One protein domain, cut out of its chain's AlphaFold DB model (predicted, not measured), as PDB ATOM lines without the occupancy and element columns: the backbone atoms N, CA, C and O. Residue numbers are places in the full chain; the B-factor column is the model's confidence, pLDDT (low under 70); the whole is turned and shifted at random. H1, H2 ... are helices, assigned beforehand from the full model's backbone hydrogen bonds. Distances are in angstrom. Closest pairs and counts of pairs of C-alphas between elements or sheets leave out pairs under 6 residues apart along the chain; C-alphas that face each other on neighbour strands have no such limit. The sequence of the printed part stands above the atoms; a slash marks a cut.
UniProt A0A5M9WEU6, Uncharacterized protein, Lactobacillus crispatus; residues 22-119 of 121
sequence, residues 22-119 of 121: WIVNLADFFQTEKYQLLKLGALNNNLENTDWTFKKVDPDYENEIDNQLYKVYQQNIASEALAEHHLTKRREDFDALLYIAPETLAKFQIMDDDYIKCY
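This is residues 22 to 119 of the 121 residues of an uncharacterized protein of Lactobacillus crispatus (UniProt A0A5M9WEU6). A long helix, H1, runs through much of the length of the domain, and H2 folds back slantwise along one side of it as a helical hairpin; the short helices H4 and H5 pack on the first part of H1, H4 crossing it. The loop of residues 45 to 58 lies at one end, H3 and H6 toward the other. The printed part has 98 residues with six named helices, H1 to H6 in chain order, and no named strand: all helix. It is only just compact, close to loose, with a radius of gyration of the C-alphas of 14.9 A and spans of 44 by 29 by 17 A.

H1, residues 22 to 44, is the hub, touching three helices. Its residues 30 to 38 alone touch H2, residues 59 to 76, closest at C-alphas Lys 34 and Ile 65, 6.7 A; this hairpin has a steep tilt of 41 degrees, opposite ways. H3, residues 79 to 84, touches no helix. H4, residues 91 to 98, touches H1, about perpendicular at 80 degrees, closest at C-alphas Ala 27 and Leu 97, 5.0 A. H4 only just touches H2, with 3 pairs of C-alphas within 8 A, closest Tyr 70 and Phe 94, 6.7 A. H5, residues 102 to 110, touches H1 at a steep tilt of 47 degrees, opposite ways, closest at C-alphas Val 24 and Leu 105, 6.6 A. H6, residues 113 to 116, is close to but not clearly touching H5. Every O i to N i+4 pair is within hydrogen-bond range in H1, H2, H3 and H4, and 4 of 5 in H5; H6 is too short for such a pair.

H1 begins at C-alpha 22 (122.250, 145.780, 153.807) and measures 33.2 A from first to last C-alpha, H2 25.5 A, H5 12.8 A and H4 10.3 A. H6 ends at C-alpha 116 (126.538, 154.895, 157.550).

The C-alphas farthest apart, Asn 46 and Asp 114, are 45.1 A apart. The printed part has no cut. The link from H1 to H2 is long, 14 residues, and residues 46 to 56 have pLDDT under 70.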
ATOM      1  N   TRP A  22     122.460 146.863 154.754       92.38
ATOM      2  CA  TRP A  22     122.250 145.780 153.807       92.38
ATOM      3  C   TRP A  22     123.305 145.817 152.700       92.38
ATOM      4  O   TRP A  22     123.930 144.794 152.423       92.38
ATOM      5  N   ILE A  23     123.587 147.006 152.161       91.62
ATOM      6  CA  ILE A  23     124.660 147.248 151.188       91.62
ATOM      7  C   ILE A  23     126.018 146.849 151.775       91.62
ATOM      8  O   ILE A  23     126.793 146.155 151.120       91.62
ATOM      9  N   VAL A  24     126.293 147.247 153.021       91.81
ATOM     10  CA  VAL A  24     127.540 146.908 153.730       91.81
ATOM     11  C   VAL A  24     127.704 145.393 153.853       91.81
ATOM     12  O   VAL A  24     128.750 144.857 153.495       91.81
ATOM     13  N   ASN A  25     126.669 144.685 154.301       92.81
ATOM     14  CA  ASN A  25     126.718 143.229 154.446       92.81
ATOM     15  C   ASN A  25     126.869 142.521 153.094       92.81
ATOM     16  O   ASN A  25     127.578 141.522 152.991       92.81
ATOM     17  N   LEU A  26     126.217 143.037 152.051       94.06
ATOM     18  CA  LEU A  26     126.325 142.475 150.711       94.06
ATOM     19  C   LEU A  26     127.734 142.656 150.129       94.06
ATOM     20  O   LEU A  26     128.282 141.724 149.539       94.06
ATOM     21  N   ALA A  27     128.331 143.834 150.310       93.56
ATOM     22  CA  ALA A  27     129.705 144.102 149.900       93.56
ATOM     23  C   ALA A  27     130.704 143.206 150.644       93.56
ATOM     24  O   ALA A  27     131.579 142.614 150.016       93.56
ATOM     25  N   ASP A  28     130.536 143.050 151.960       92.62
ATOM     26  CA  ASP A  28     131.374 142.170 152.785       92.62
ATOM     27  C   ASP A  28     131.296 140.712 152.349       92.62
ATOM     28  O   ASP A  28     132.328 140.057 152.194       92.62
ATOM     29  N   PHE A  29     130.087 140.231 152.057       94.19
ATOM     30  CA  PHE A  29     129.891 138.910 151.480       94.19
ATOM     31  C   PHE A  29     130.692 138.751 150.181       94.19
ATOM     32  O   PHE A  29     131.532 137.858 150.084       94.19
ATOM     33  N   PHE A  30     130.506 139.637 149.196       94.94
ATOM     34  CA  PHE A  30     131.188 139.497 147.907       94.94
ATOM     35  C   PHE A  30     132.708 139.605 148.002       94.94
ATOM     36  O   PHE A  30     133.416 138.831 147.354       94.94
ATOM     37  N   GLN A  31     133.221 140.534 148.809       92.25
ATOM     38  CA  GLN A  31     134.661 140.678 149.006       92.25
ATOM     39  C   GLN A  31     135.251 139.464 149.719       92.25
ATOM     40  O   GLN A  31     136.316 138.987 149.325       92.25
ATOM     41  N   THR A  32     134.544 138.913 150.706       92.25
ATOM     42  CA  THR A  32     134.953 137.689 151.400       92.25
ATOM     43  C   THR A  32     134.994 136.496 150.448       92.25
ATOM     44  O   THR A  32     135.997 135.783 150.411       92.25
ATOM     45  N   GLU A  33     133.956 136.300 149.634       94.50
ATOM     46  CA  GLU A  33     133.911 135.209 148.654       94.50
ATOM     47  C   GLU A  33     135.019 135.351 147.602       94.50
ATOM     48  O   GLU A  33     135.768 134.401 147.353       94.50
ATOM     49  N   LYS A  34     135.218 136.558 147.051       92.88
ATOM     50  CA  LYS A  34     136.340 136.847 146.143       92.88
ATOM     51  C   LYS A  34     137.675 136.489 146.794       92.88
ATOM     52  O   LYS A  34     138.492 135.790 146.196       92.88
ATOM     53  N   TYR A  35     137.879 136.919 148.037       89.56
ATOM     54  CA  TYR A  35     139.104 136.677 148.792       89.56
ATOM     55  C   TYR A  35     139.390 135.179 148.981       89.56
ATOM     56  O   TYR A  35     140.526 134.722 148.824       89.56
ATOM     57  N   GLN A  36     138.361 134.393 149.297       90.12
ATOM     58  CA  GLN A  36     138.480 132.945 149.453       90.12
ATOM     59  C   GLN A  36     138.807 132.250 148.127       90.12
ATOM     60  O   GLN A  36     139.700 131.401 148.089       90.12
ATOM     61  N   LEU A  37     138.149 132.636 147.033       91.31
ATOM     62  CA  LEU A  37     138.399 132.061 145.708       91.31
ATOM     63  C   LEU A  37     139.819 132.364 145.213       91.31
ATOM     64  O   LEU A  37     140.516 131.456 144.760       91.31
ATOM     65  N   LEU A  38     140.293 133.600 145.386       88.25
ATOM     66  CA  LEU A  38     141.664 133.986 145.035       88.25
ATOM     67  C   LEU A  38     142.702 133.170 145.821       88.25
ATOM     68  O   LEU A  38     143.679 132.690 145.245       88.25
ATOM     69  N   LYS A  39     142.465 132.941 147.120       84.94
ATOM     70  CA  LYS A  39     143.310 132.064 147.950       84.94
ATOM     71  C   LYS A  39     143.343 130.627 147.448       84.94
ATOM     72  O   LYS A  39     144.419 130.041 147.374       84.94
ATOM     73  N   LEU A  40     142.186 130.053 147.123       85.44
ATOM     74  CA  LEU A  40     142.104 128.686 146.605       85.44
ATOM     75  C   LEU A  40     142.844 128.557 145.269       85.44
ATOM     76  O   LEU A  40     143.607 127.609 145.077       85.44
ATOM     77  N   GLY A  41     142.689 129.537 144.377       82.56
ATOM     78  CA  GLY A  41     143.446 129.603 143.129       82.56
ATOM     79  C   GLY A  41     144.954 129.706 143.353       82.56
ATOM     80  O   GLY A  41     145.724 129.002 142.699       82.56
ATOM     81  N   ALA A  42     145.396 130.524 144.308       79.56
ATOM     82  CA  ALA A  42     146.813 130.653 144.636       79.56
ATOM     83  C   ALA A  42     147.411 129.352 145.205       79.56
ATOM     84  O   ALA A  42     148.503 128.949 144.796       79.56
ATOM     85  N   LEU A  43     146.677 128.664 146.090       80.31
ATOM     86  CA  LEU A  43     147.073 127.366 146.645       80.31
ATOM     87  C   LEU A  43     147.193 126.293 145.557       80.31
ATOM     88  O   LEU A  43     148.188 125.573 145.525       80.31
ATOM     89  N   ASN A  44     146.236 126.225 144.625       80.50
ATOM     90  CA  ASN A  44     146.275 125.269 143.511       80.50
ATOM     91  C   ASN A  44     147.490 125.460 142.588       80.50
ATOM     92  O   ASN A  44     147.941 124.505 141.961       80.50
ATOM     93  N   ASN A  45     148.030 126.676 142.516       74.69
ATOM     94  CA  ASN A  45     149.197 127.009 141.703       74.69
ATOM     95  C   ASN A  45     150.523 126.974 142.491       74.69
ATOM     96  O   ASN A  45     151.538 127.461 141.995       74.69
ATOM     97  N   ASN A  46     150.535 126.409 143.709       68.75
ATOM     98  CA  ASN A  46     151.702 126.352 144.605       68.75
ATOM     99  C   ASN A  46     152.357 127.724 144.858       68.75
ATOM    100  O   ASN A  46     153.571 127.833 145.038       68.75
ATOM    101  N   LEU A  47     151.564 128.800 144.883       69.50
ATOM    102  CA  LEU A  47     152.048 130.131 145.241       69.50
ATOM    103  C   LEU A  47     152.116 130.244 146.771       69.50
ATOM    104  O   LEU A  47     151.294 130.914 147.391       69.50
ATOM    105  N   GLU A  48     153.113 129.594 147.380       57.50
ATOM    106  CA  GLU A  48     153.263 129.411 148.839       57.50
ATOM    107  C   GLU A  48     153.369 130.712 149.664       57.50
ATOM    108  O   GLU A  48     153.304 130.671 150.886       57.50
ATOM    109  N   ASN A  49     153.503 131.876 149.024       54.44
ATOM    110  CA  ASN A  49     153.644 133.176 149.688       54.44
ATOM    111  C   ASN A  49     152.958 134.297 148.894       54.44
ATOM    112  O   ASN A  49     153.574 135.322 148.569       54.44
ATOM    113  N   THR A  50     151.695 134.103 148.511       53.59
ATOM    114  CA  THR A  50     150.903 135.240 148.033       53.59
ATOM    115  C   THR A  50     150.627 136.140 149.226       53.59
ATOM    116  O   THR A  50     149.858 135.809 150.123       53.59
ATOM    117  N   ASP A  51     151.330 137.268 149.253       55.41
ATOM    118  CA  ASP A  51     151.018 138.376 150.137       55.41
ATOM    119  C   ASP A  51     149.507 138.662 150.058       55.41
ATOM    120  O   ASP A  51     148.926 138.608 148.969       55.41
ATOM    121  N   TRP A  52     148.870 138.958 151.196       53.34
ATOM    122  CA  TRP A  52     147.405 139.103 151.346       53.34
ATOM    123  C   TRP A  52     146.832 140.256 150.499       53.34
ATOM    124  O   TRP A  52     145.630 140.494 150.465       53.34
ATOM    125  N   THR A  53     147.719 140.975 149.811       57.66
ATOM    126  CA  THR A  53     147.451 142.053 148.869       57.66
ATOM    127  C   THR A  53     147.155 141.564 147.447       57.66
ATOM    128  O   THR A  53     146.838 142.395 146.603       57.66
ATOM    129  N   PHE A  54     147.300 140.261 147.155       62.56
ATOM    130  CA  PHE A  54     147.022 139.613 145.857       62.56
ATOM    131  C   PHE A  54     147.635 140.268 144.613       62.56
ATOM    132  O   PHE A  54     147.314 139.893 143.493       62.56
ATOM    133  N   LYS A  55     148.618 141.155 144.774       61.91
ATOM    134  CA  LYS A  55     149.309 141.848 143.670       61.91
ATOM    135  C   LYS A  55     150.008 140.914 142.670       61.91
ATOM    136  O   LYS A  55     150.537 141.380 141.669       61.91
ATOM    137  N   LYS A  56     150.092 139.621 142.989       63.78
ATOM    138  CA  LYS A  56     150.712 138.563 142.182       63.78
ATOM    139  C   LYS A  56     149.696 137.584 141.587       63.78
ATOM    140  O   LYS A  56     150.121 136.617 140.964       63.78
ATOM    141  N   VAL A  57     148.399 137.770 141.838       70.44
ATOM    142  CA  VAL A  57     147.371 136.931 141.221       70.44
ATOM    143  C   VAL A  57     147.260 137.303 139.746       70.44
ATOM    144  O   VAL A  57     147.404 138.466 139.379       70.44
ATOM    145  N   ASP A  58     147.065 136.290 138.909       79.62
ATOM    146  CA  ASP A  58     146.817 136.457 137.484       79.62
ATOM    147  C   ASP A  58     145.554 137.321 137.263       79.62
ATOM    148  O   ASP A  58     144.474 136.928 137.722       79.62
ATOM    149  N   PRO A  59     145.658 138.474 136.571       84.00
ATOM    150  CA  PRO A  59     144.513 139.332 136.275       84.00
ATOM    151  C   PRO A  59     143.379 138.615 135.535       84.00
ATOM    152  O   PRO A  59     142.211 138.947 135.738       84.00
ATOM    153  N   ASP A  60     143.691 137.623 134.697       87.62
ATOM    154  CA  ASP A  60     142.667 136.873 133.965       87.62
ATOM    155  C   ASP A  60     141.859 135.977 134.912       87.62
ATOM    156  O   ASP A  60     140.639 135.853 134.778       87.62
ATOM    157  N   TYR A  61     142.516 135.409 135.927       87.38
ATOM    158  CA  TYR A  61     141.852 134.615 136.957       87.38
ATOM    159  C   TYR A  61     140.996 135.478 137.890       87.38
ATOM    160  O   TYR A  61     139.875 135.097 138.229       87.38
ATOM    161  N   GLU A  62     141.490 136.659 138.273       89.19
ATOM    162  CA  GLU A  62     140.705 137.623 139.047       89.19
ATOM    163  C   GLU A  62     139.443 138.055 138.284       89.19
ATOM    164  O   GLU A  62     138.342 138.011 138.836       89.19
ATOM    165  N   ASN A  63     139.575 138.379 136.995       92.12
ATOM    166  CA  ASN A  63     138.440 138.731 136.141       92.12
ATOM    167  C   ASN A  63     137.422 137.590 136.006       92.12
ATOM    168  O   ASN A  63     136.214 137.837 135.964       92.12
ATOM    169  N   GLU A  64     137.881 136.339 135.930       93.94
ATOM    170  CA  GLU A  64     136.983 135.184 135.898       93.94
ATOM    171  C   GLU A  64     136.193 135.051 137.209       93.94
ATOM    172  O   GLU A  64     134.975 134.856 137.166       93.94
ATOM    173  N   ILE A  65     136.840 135.231 138.365       94.75
ATOM    174  CA  ILE A  65     136.159 135.253 139.669       94.75
ATOM    175  C   ILE A  65     135.110 136.367 139.712       94.75
ATOM    176  O   ILE A  65     133.956 136.105 140.059       94.75
ATOM    177  N   ASP A  66     135.466 137.584 139.300       95.44
ATOM    178  CA  ASP A  66     134.534 138.714 139.253       95.44
ATOM    179  C   ASP A  66     133.315 138.403 138.377       95.44
ATOM    180  O   ASP A  66     132.175 138.690 138.749       95.44
ATOM    181  N   ASN A  67     133.524 137.766 137.223       97.06
ATOM    182  CA  ASN A  67     132.440 137.365 136.329       97.06
ATOM    183  C   ASN A  67     131.533 136.293 136.947       97.06
ATOM    184  O   ASN A  67     130.319 136.314 136.725       97.06
ATOM    185  N   GLN A  68     132.089 135.353 137.712       96.25
ATOM    186  CA  GLN A  68     131.299 134.343 138.416       96.25
ATOM    187  C   GLN A  68     130.481 134.960 139.551       96.25
ATOM    188  O   GLN A  68     129.279 134.706 139.644       96.25
ATOM    189  N   LEU A  69     131.085 135.840 140.350       97.25
ATOM    190  CA  LEU A  69     130.381 136.575 141.400       97.25
ATOM    191  C   LEU A  69     129.297 137.492 140.822       97.25
ATOM    192  O   LEU A  69     128.188 137.542 141.353       97.25
ATOM    193  N   TYR A  70     129.552 138.131 139.678       98.06
ATOM    194  CA  TYR A  70     128.538 138.921 138.985       98.06
ATOM    195  C   TYR A  70     127.356 138.063 138.516       98.06
ATOM    196  O   TYR A  70     126.202 138.472 138.651       98.06
ATOM    197  N   LYS A  71     127.600 136.843 138.019       97.12
ATOM    198  CA  LYS A  71     126.512 135.901 137.699       97.12
ATOM    199  C   LYS A  71     125.703 135.547 138.945       97.12
ATOM    200  O   LYS A  71     124.475 135.540 138.870       97.12
ATOM    201  N   VAL A  72     126.356 135.317 140.089       95.38
ATOM    202  CA  VAL A  72     125.669 135.075 141.369       95.38
ATOM    203  C   VAL A  72     124.795 136.274 141.743       95.38
ATOM    204  O   VAL A  72     123.604 136.089 141.999       95.38
ATOM    205  N   TYR A  73     125.345 137.489 141.683       96.25
ATOM    206  CA  TYR A  73     124.621 138.742 141.907       96.25
ATOM    207  C   TYR A  73     123.402 138.874 140.987       96.25
ATOM    208  O   TYR A  73     122.300 139.196 141.441       96.25
ATOM    209  N   GLN A  74     123.558 138.576 139.693       96.19
ATOM    210  CA  GLN A  74     122.481 138.672 138.711       96.19
ATOM    211  C   GLN A  74     121.396 137.606 138.880       96.19
ATOM    212  O   GLN A  74     120.225 137.923 138.679       96.19
ATOM    213  N   GLN A  75     121.744 136.384 139.267       96.00
ATOM    214  CA  GLN A  75     120.795 135.270 139.311       96.00
ATOM    215  C   GLN A  75     120.102 135.106 140.666       96.00
ATOM    216  O   GLN A  75     118.951 134.685 140.695       96.00
ATOM    217  N   ASN A  76     120.774 135.443 141.773       94.75
ATOM    218  CA  ASN A  76     120.320 135.035 143.109       94.75
ATOM    219  C   ASN A  76     119.739 136.167 143.961       94.75
ATOM    220  O   ASN A  76     119.066 135.894 144.948       94.75
ATOM    221  N   ILE A  77     119.966 137.431 143.598       94.12
ATOM    222  CA  ILE A  77     119.388 138.568 144.331       94.12
ATOM    223  C   ILE A  77     118.096 139.013 143.639       94.12
ATOM    224  O   ILE A  77     118.069 139.144 142.422       94.12
ATOM    225  N   ALA A  78     117.003 139.254 144.353       94.56
ATOM    226  CA  ALA A  78     115.785 139.761 143.713       94.56
ATOM    227  C   ALA A  78     115.992 141.201 143.196       94.56
ATOM    228  O   ALA A  78     116.692 141.995 143.827       94.56
ATOM    229  N   SER A  79     115.398 141.553 142.051       92.69
ATOM    230  CA  SER A  79     115.491 142.923 141.511       92.69
ATOM    231  C   SER A  79     114.808 143.936 142.432       92.69
ATOM    232  O   SER A  79     115.258 145.070 142.541       92.69
ATOM    233  N   GLU A  80     113.750 143.503 143.111       93.44
ATOM    234  CA  GLU A  80     112.985 144.265 144.091       93.44
ATOM    235  C   GLU A  80     113.854 144.605 145.304       93.44
ATOM    236  O   GLU A  80     113.965 145.774 145.658       93.44
ATOM    237  N   ALA A  81     114.560 143.611 145.854       92.25
ATOM    238  CA  ALA A  81     115.493 143.818 146.961       92.25
ATOM    239  C   ALA A  81     116.610 144.802 146.577       92.25
ATOM    240  O   ALA A  81     116.929 145.706 147.335       92.25
ATOM    241  N   LEU A  82     117.172 144.695 145.367       91.75
ATOM    242  CA  LEU A  82     118.162 145.673 144.899       91.75
ATOM    243  C   LEU A  82     117.575 147.087 144.803       91.75
ATOM    244  O   LEU A  82     118.233 148.049 145.194       91.75
ATOM    245  N   ALA A  83     116.346 147.215 144.303       90.81
ATOM    246  CA  ALA A  83     115.689 148.505 144.142       90.81
ATOM    247  C   ALA A  83     115.398 149.194 145.486       90.81
ATOM    248  O   ALA A  83     115.532 150.417 145.560       90.81
ATOM    249  N   GLU A  84     115.063 148.434 146.538       91.06
ATOM    250  CA  GLU A  84     114.903 148.945 147.914       91.06
ATOM    251  C   GLU A  84     116.174 149.635 148.431       91.06
ATOM    252  O   GLU A  84     116.087 150.615 149.165       91.06
ATOM    253  N   HIS A  85     117.338 149.176 147.970       89.38
ATOM    254  CA  HIS A  85     118.658 149.688 148.340       89.38
ATOM    255  C   HIS A  85     119.302 150.541 147.232       89.38
ATOM    256  O   HIS A  85     120.515 150.726 147.197       89.38
ATOM    257  N   HIS A  86     118.506 151.062 146.291       88.00
ATOM    258  CA  HIS A  86     118.957 151.919 145.183       88.00
ATOM    259  C   HIS A  86     120.015 151.302 144.241       88.00
ATOM    260  O   HIS A  86     120.720 152.022 143.519       88.00
ATOM    261  N   LEU A  87     120.073 149.973 144.185       89.88
ATOM    262  CA  LEU A  87     120.942 149.188 143.314       89.88
ATOM    263  C   LEU A  87     120.168 148.604 142.127       89.88
ATOM    264  O   LEU A  87     118.940 148.525 142.100       89.88
ATOM    265  N   THR A  88     120.907 148.179 141.108       93.69
ATOM    266  CA  THR A  88     120.372 147.551 139.897       93.69
ATOM    267  C   THR A  88     121.181 146.318 139.516       93.69
ATOM    268  O   THR A  88     122.301 146.114 139.970       93.69
ATOM    269  N   LYS A  89     120.656 145.505 138.598       94.44
ATOM    270  CA  LYS A  89     121.336 144.317 138.047       94.44
ATOM    271  C   LYS A  89     122.516 144.618 137.119       94.44
ATOM    272  O   LYS A  89     123.035 143.698 136.484       94.44
ATOM    273  N   ARG A  90     122.884 145.891 136.980       94.94
ATOM    274  CA  ARG A  90     123.951 146.337 136.090       94.94
ATOM    275  C   ARG A  90     125.325 146.036 136.683       94.94
ATOM    276  O   ARG A  90     125.478 145.945 137.901       94.94
ATOM    277  N   ARG A  91     126.317 145.907 135.802       93.88
ATOM    278  CA  ARG A  91     127.691 145.573 136.182       93.88
ATOM    279  C   ARG A  91     128.324 146.681 137.015       93.88
ATOM    280  O   ARG A  91     129.019 146.374 137.969       93.88
ATOM    281  N   GLU A  92     128.007 147.938 136.723       92.69
ATOM    282  CA  GLU A  92     128.559 149.087 137.439       92.69
ATOM    283  C   GLU A  92     128.186 149.088 138.927       92.69
ATOM    284  O   GLU A  92     129.030 149.387 139.764       92.69
ATOM    285  N   ASP A  93     126.945 148.719 139.263       91.19
ATOM    286  CA  ASP A  93     126.501 148.649 140.660       91.19
ATOM    287  C   ASP A  93     127.172 147.468 141.386       91.19
ATOM    288  O   ASP A  93     127.557 147.595 142.543       91.19
ATOM    289  N   PHE A  94     127.374 146.341 140.696       95.00
ATOM    290  CA  PHE A  94     128.122 145.205 141.237       95.00
ATOM    291  C   PHE A  94     129.600 145.537 141.479       95.00
ATOM    292  O   PHE A  94     130.108 145.272 142.565       95.00
ATOM    293  N   ASP A  95     130.283 146.132 140.499       92.44
ATOM    294  CA  ASP A  95     131.696 146.496 140.629       92.44
ATOM    295  C   ASP A  95     131.880 147.503 141.768       92.44
ATOM    296  O   ASP A  95     132.798 147.375 142.576       92.44
ATOM    297  N   ALA A  96     130.965 148.467 141.892       90.31
ATOM    298  CA  ALA A  96     131.004 149.422 142.982       90.31
ATOM    299  C   ALA A  96     130.874 148.735 144.357       90.31
ATOM    300  O   ALA A  96     131.585 149.139 145.267       90.31
ATOM    301  N   LEU A  97     130.073 147.668 144.510       91.88
ATOM    302  CA  LEU A  97     130.018 146.866 145.747       91.88
ATOM    303  C   LEU A  97     131.315 146.075 145.984       91.88
ATOM    304  O   LEU A  97     131.856 146.056 147.092       91.88
ATOM    305  N   LEU A  98     131.813 145.412 144.938       92.56
ATOM    306  CA  LEU A  98     132.961 144.510 145.022       92.56
ATOM    307  C   LEU A  98     134.260 145.244 145.375       92.56
ATOM    308  O   LEU A  98     135.132 144.667 146.019       92.56
ATOM    309  N   TYR A  99     134.379 146.513 144.985       89.25
ATOM    310  CA  TYR A  99     135.602 147.304 145.125       89.25
ATOM    311  C   TYR A  99     135.508 148.438 146.157       89.25
ATOM    312  O   TYR A  99     136.337 149.352 146.148       89.25
ATOM    313  N   ILE A 100     134.551 148.381 147.090       87.31
ATOM    314  CA  ILE A 100     134.582 149.244 148.282       87.31
ATOM    315  C   ILE A 100     135.903 149.016 149.016       87.31
ATOM    316  O   ILE A 100     136.284 147.878 149.284       87.31
ATOM    317  N   ALA A 101     136.598 150.096 149.375       85.12
ATOM    318  CA  ALA A 101     137.853 149.990 150.108       85.12
ATOM    319  C   ALA A 101     137.653 149.193 151.420       85.12
ATOM    320  O   ALA A 101     136.772 149.557 152.207       85.12
ATOM    321  N   PRO A 102     138.476 148.165 151.714       82.19
ATOM    322  CA  PRO A 102     138.300 147.320 152.901       82.19
ATOM    323  C   PRO A 102     138.266 148.107 154.216       82.19
ATOM    324  O   PRO A 102     137.513 147.791 155.131       82.19
ATOM    325  N   GLU A 103     139.044 149.185 154.299       83.94
ATOM    326  CA  GLU A 103     139.085 150.092 155.452       83.94
ATOM    327  C   GLU A 103     137.754 150.818 155.675       83.94
ATOM    328  O   GLU A 103     137.350 151.052 156.814       83.94
ATOM    329  N   THR A 104     137.074 151.193 154.589       85.19
ATOM    330  CA  THR A 104     135.748 151.814 154.625       85.19
ATOM    331  C   THR A 104     134.709 150.797 155.074       85.19
ATOM    332  O   THR A 104     133.907 151.084 155.959       85.19
ATOM    333  N   LEU A 105     134.774 149.584 154.526       85.69
ATOM    334  CA  LEU A 105     133.848 148.514 154.866       85.69
ATOM    335  C   LEU A 105     133.966 148.094 156.338       85.69
ATOM    336  O   LEU A 105     132.960 148.032 157.043       85.69
ATOM    337  N   ALA A 106     135.194 147.920 156.834       85.31
ATOM    338  CA  ALA A 106     135.465 147.610 158.235       85.31
ATOM    339  C   ALA A 106     134.946 148.703 159.185       85.31
ATOM    340  O   ALA A 106     134.415 148.400 160.252       85.31
ATOM    341  N   LYS A 107     135.053 149.983 158.796       85.50
ATOM    342  CA  LYS A 107     134.462 151.095 159.557       85.50
ATOM    343  C   LYS A 107     132.939 150.995 159.594       85.50
ATOM    344  O   LYS A 107     132.352 151.103 160.667       85.50
ATOM    345  N   PHE A 108     132.297 150.741 158.458       87.94
ATOM    346  CA  PHE A 108     130.842 150.608 158.412       87.94
ATOM    347  C   PHE A 108     130.332 149.405 159.208       87.94
ATOM    348  O   PHE A 108     129.281 149.496 159.833       87.94
ATOM    349  N   GLN A 109     131.085 148.308 159.288       83.19
ATOM    350  CA  GLN A 109     130.713 147.155 160.117       83.19
ATOM    351  C   GLN A 109     130.602 147.477 161.615       83.19
ATOM    352  O   GLN A 109     129.792 146.858 162.299       83.19
ATOM    353  N   ILE A 110     131.369 148.447 162.122       85.62
ATOM    354  CA  ILE A 110     131.420 148.775 163.559       85.62
ATOM    355  C   ILE A 110     130.631 150.034 163.947       85.62
ATOM    356  O   ILE A 110     130.449 150.296 165.135       85.62
ATOM    357  N   MET A 111     130.202 150.831 162.971       87.38
ATOM    358  CA  MET A 111     129.468 152.086 163.180       87.38
ATOM    359  C   MET A 111     127.954 151.864 163.201       87.38
ATOM    360  O   MET A 111     127.481 150.823 162.754       87.38
ATOM    361  N   ASP A 112     127.194 152.828 163.724       84.88
ATOM    362  CA  ASP A 112     125.728 152.786 163.702       84.88
ATOM    363  C   ASP A 112     125.148 153.094 162.308       84.88
ATOM    364  O   ASP A 112     125.822 153.623 161.421       84.88
ATOM    365  N   ASP A 113     123.883 152.725 162.099       82.81
ATOM    366  CA  ASP A 113     123.225 152.852 160.794       82.81
ATOM    367  C   ASP A 113     122.991 154.310 160.373       82.81
ATOM    368  O   ASP A 113     122.904 154.596 159.179       82.81
ATOM    369  N   ASP A 114     122.897 155.240 161.323       81.12
ATOM    370  CA  ASP A 114     122.684 156.654 161.015       81.12
ATOM    371  C   ASP A 114     123.971 157.315 160.514       81.12
ATOM    372  O   ASP A 114     123.927 158.118 159.581       81.12
ATOM    373  N   TYR A 115     125.124 156.905 161.044       80.19
ATOM    374  CA  TYR A 115     126.433 157.305 160.548       80.19
ATOM    375  C   TYR A 115     126.694 156.780 159.135       80.19
ATOM    376  O   TYR A 115     127.205 157.506 158.282       80.19
ATOM    377  N   ILE A 116     126.323 155.525 158.861       80.94
ATOM    378  CA  ILE A 116     126.538 154.895 157.550       80.94
ATOM    379  C   ILE A 116     125.793 155.655 156.447       80.94
ATOM    380  O   ILE A 116     126.367 155.924 155.392       80.94
ATOM    381  N   LYS A 117     124.557 156.095 156.716       80.06
ATOM    382  CA  LYS A 117     123.748 156.875 155.762       80.06
ATOM    383  C   LYS A 117     124.386 158.205 155.365       80.06
ATOM    384  O   LYS A 117     124.034 158.756 154.329       80.06
ATOM    385  N   CYS A 118     125.331 158.742 156.138       77.44
ATOM    386  CA  CYS A 118     126.048 159.960 155.756       77.44
ATOM    387  C   CYS A 118     127.027 159.753 154.586       77.44
ATOM    388  O   CYS A 118     127.534 160.735 154.045       77.44
ATOM    389  N   TYR A 119     127.296 158.507 154.187       71.50
ATOM    390  CA  TYR A 119     128.197 158.172 153.088       71.50
ATOM    391  C   TYR A 119     127.427 157.854 151.814       71.50
ATOM    392  O   TYR A 119     126.342 157.273 151.858       71.50
TER     393      TYR A 119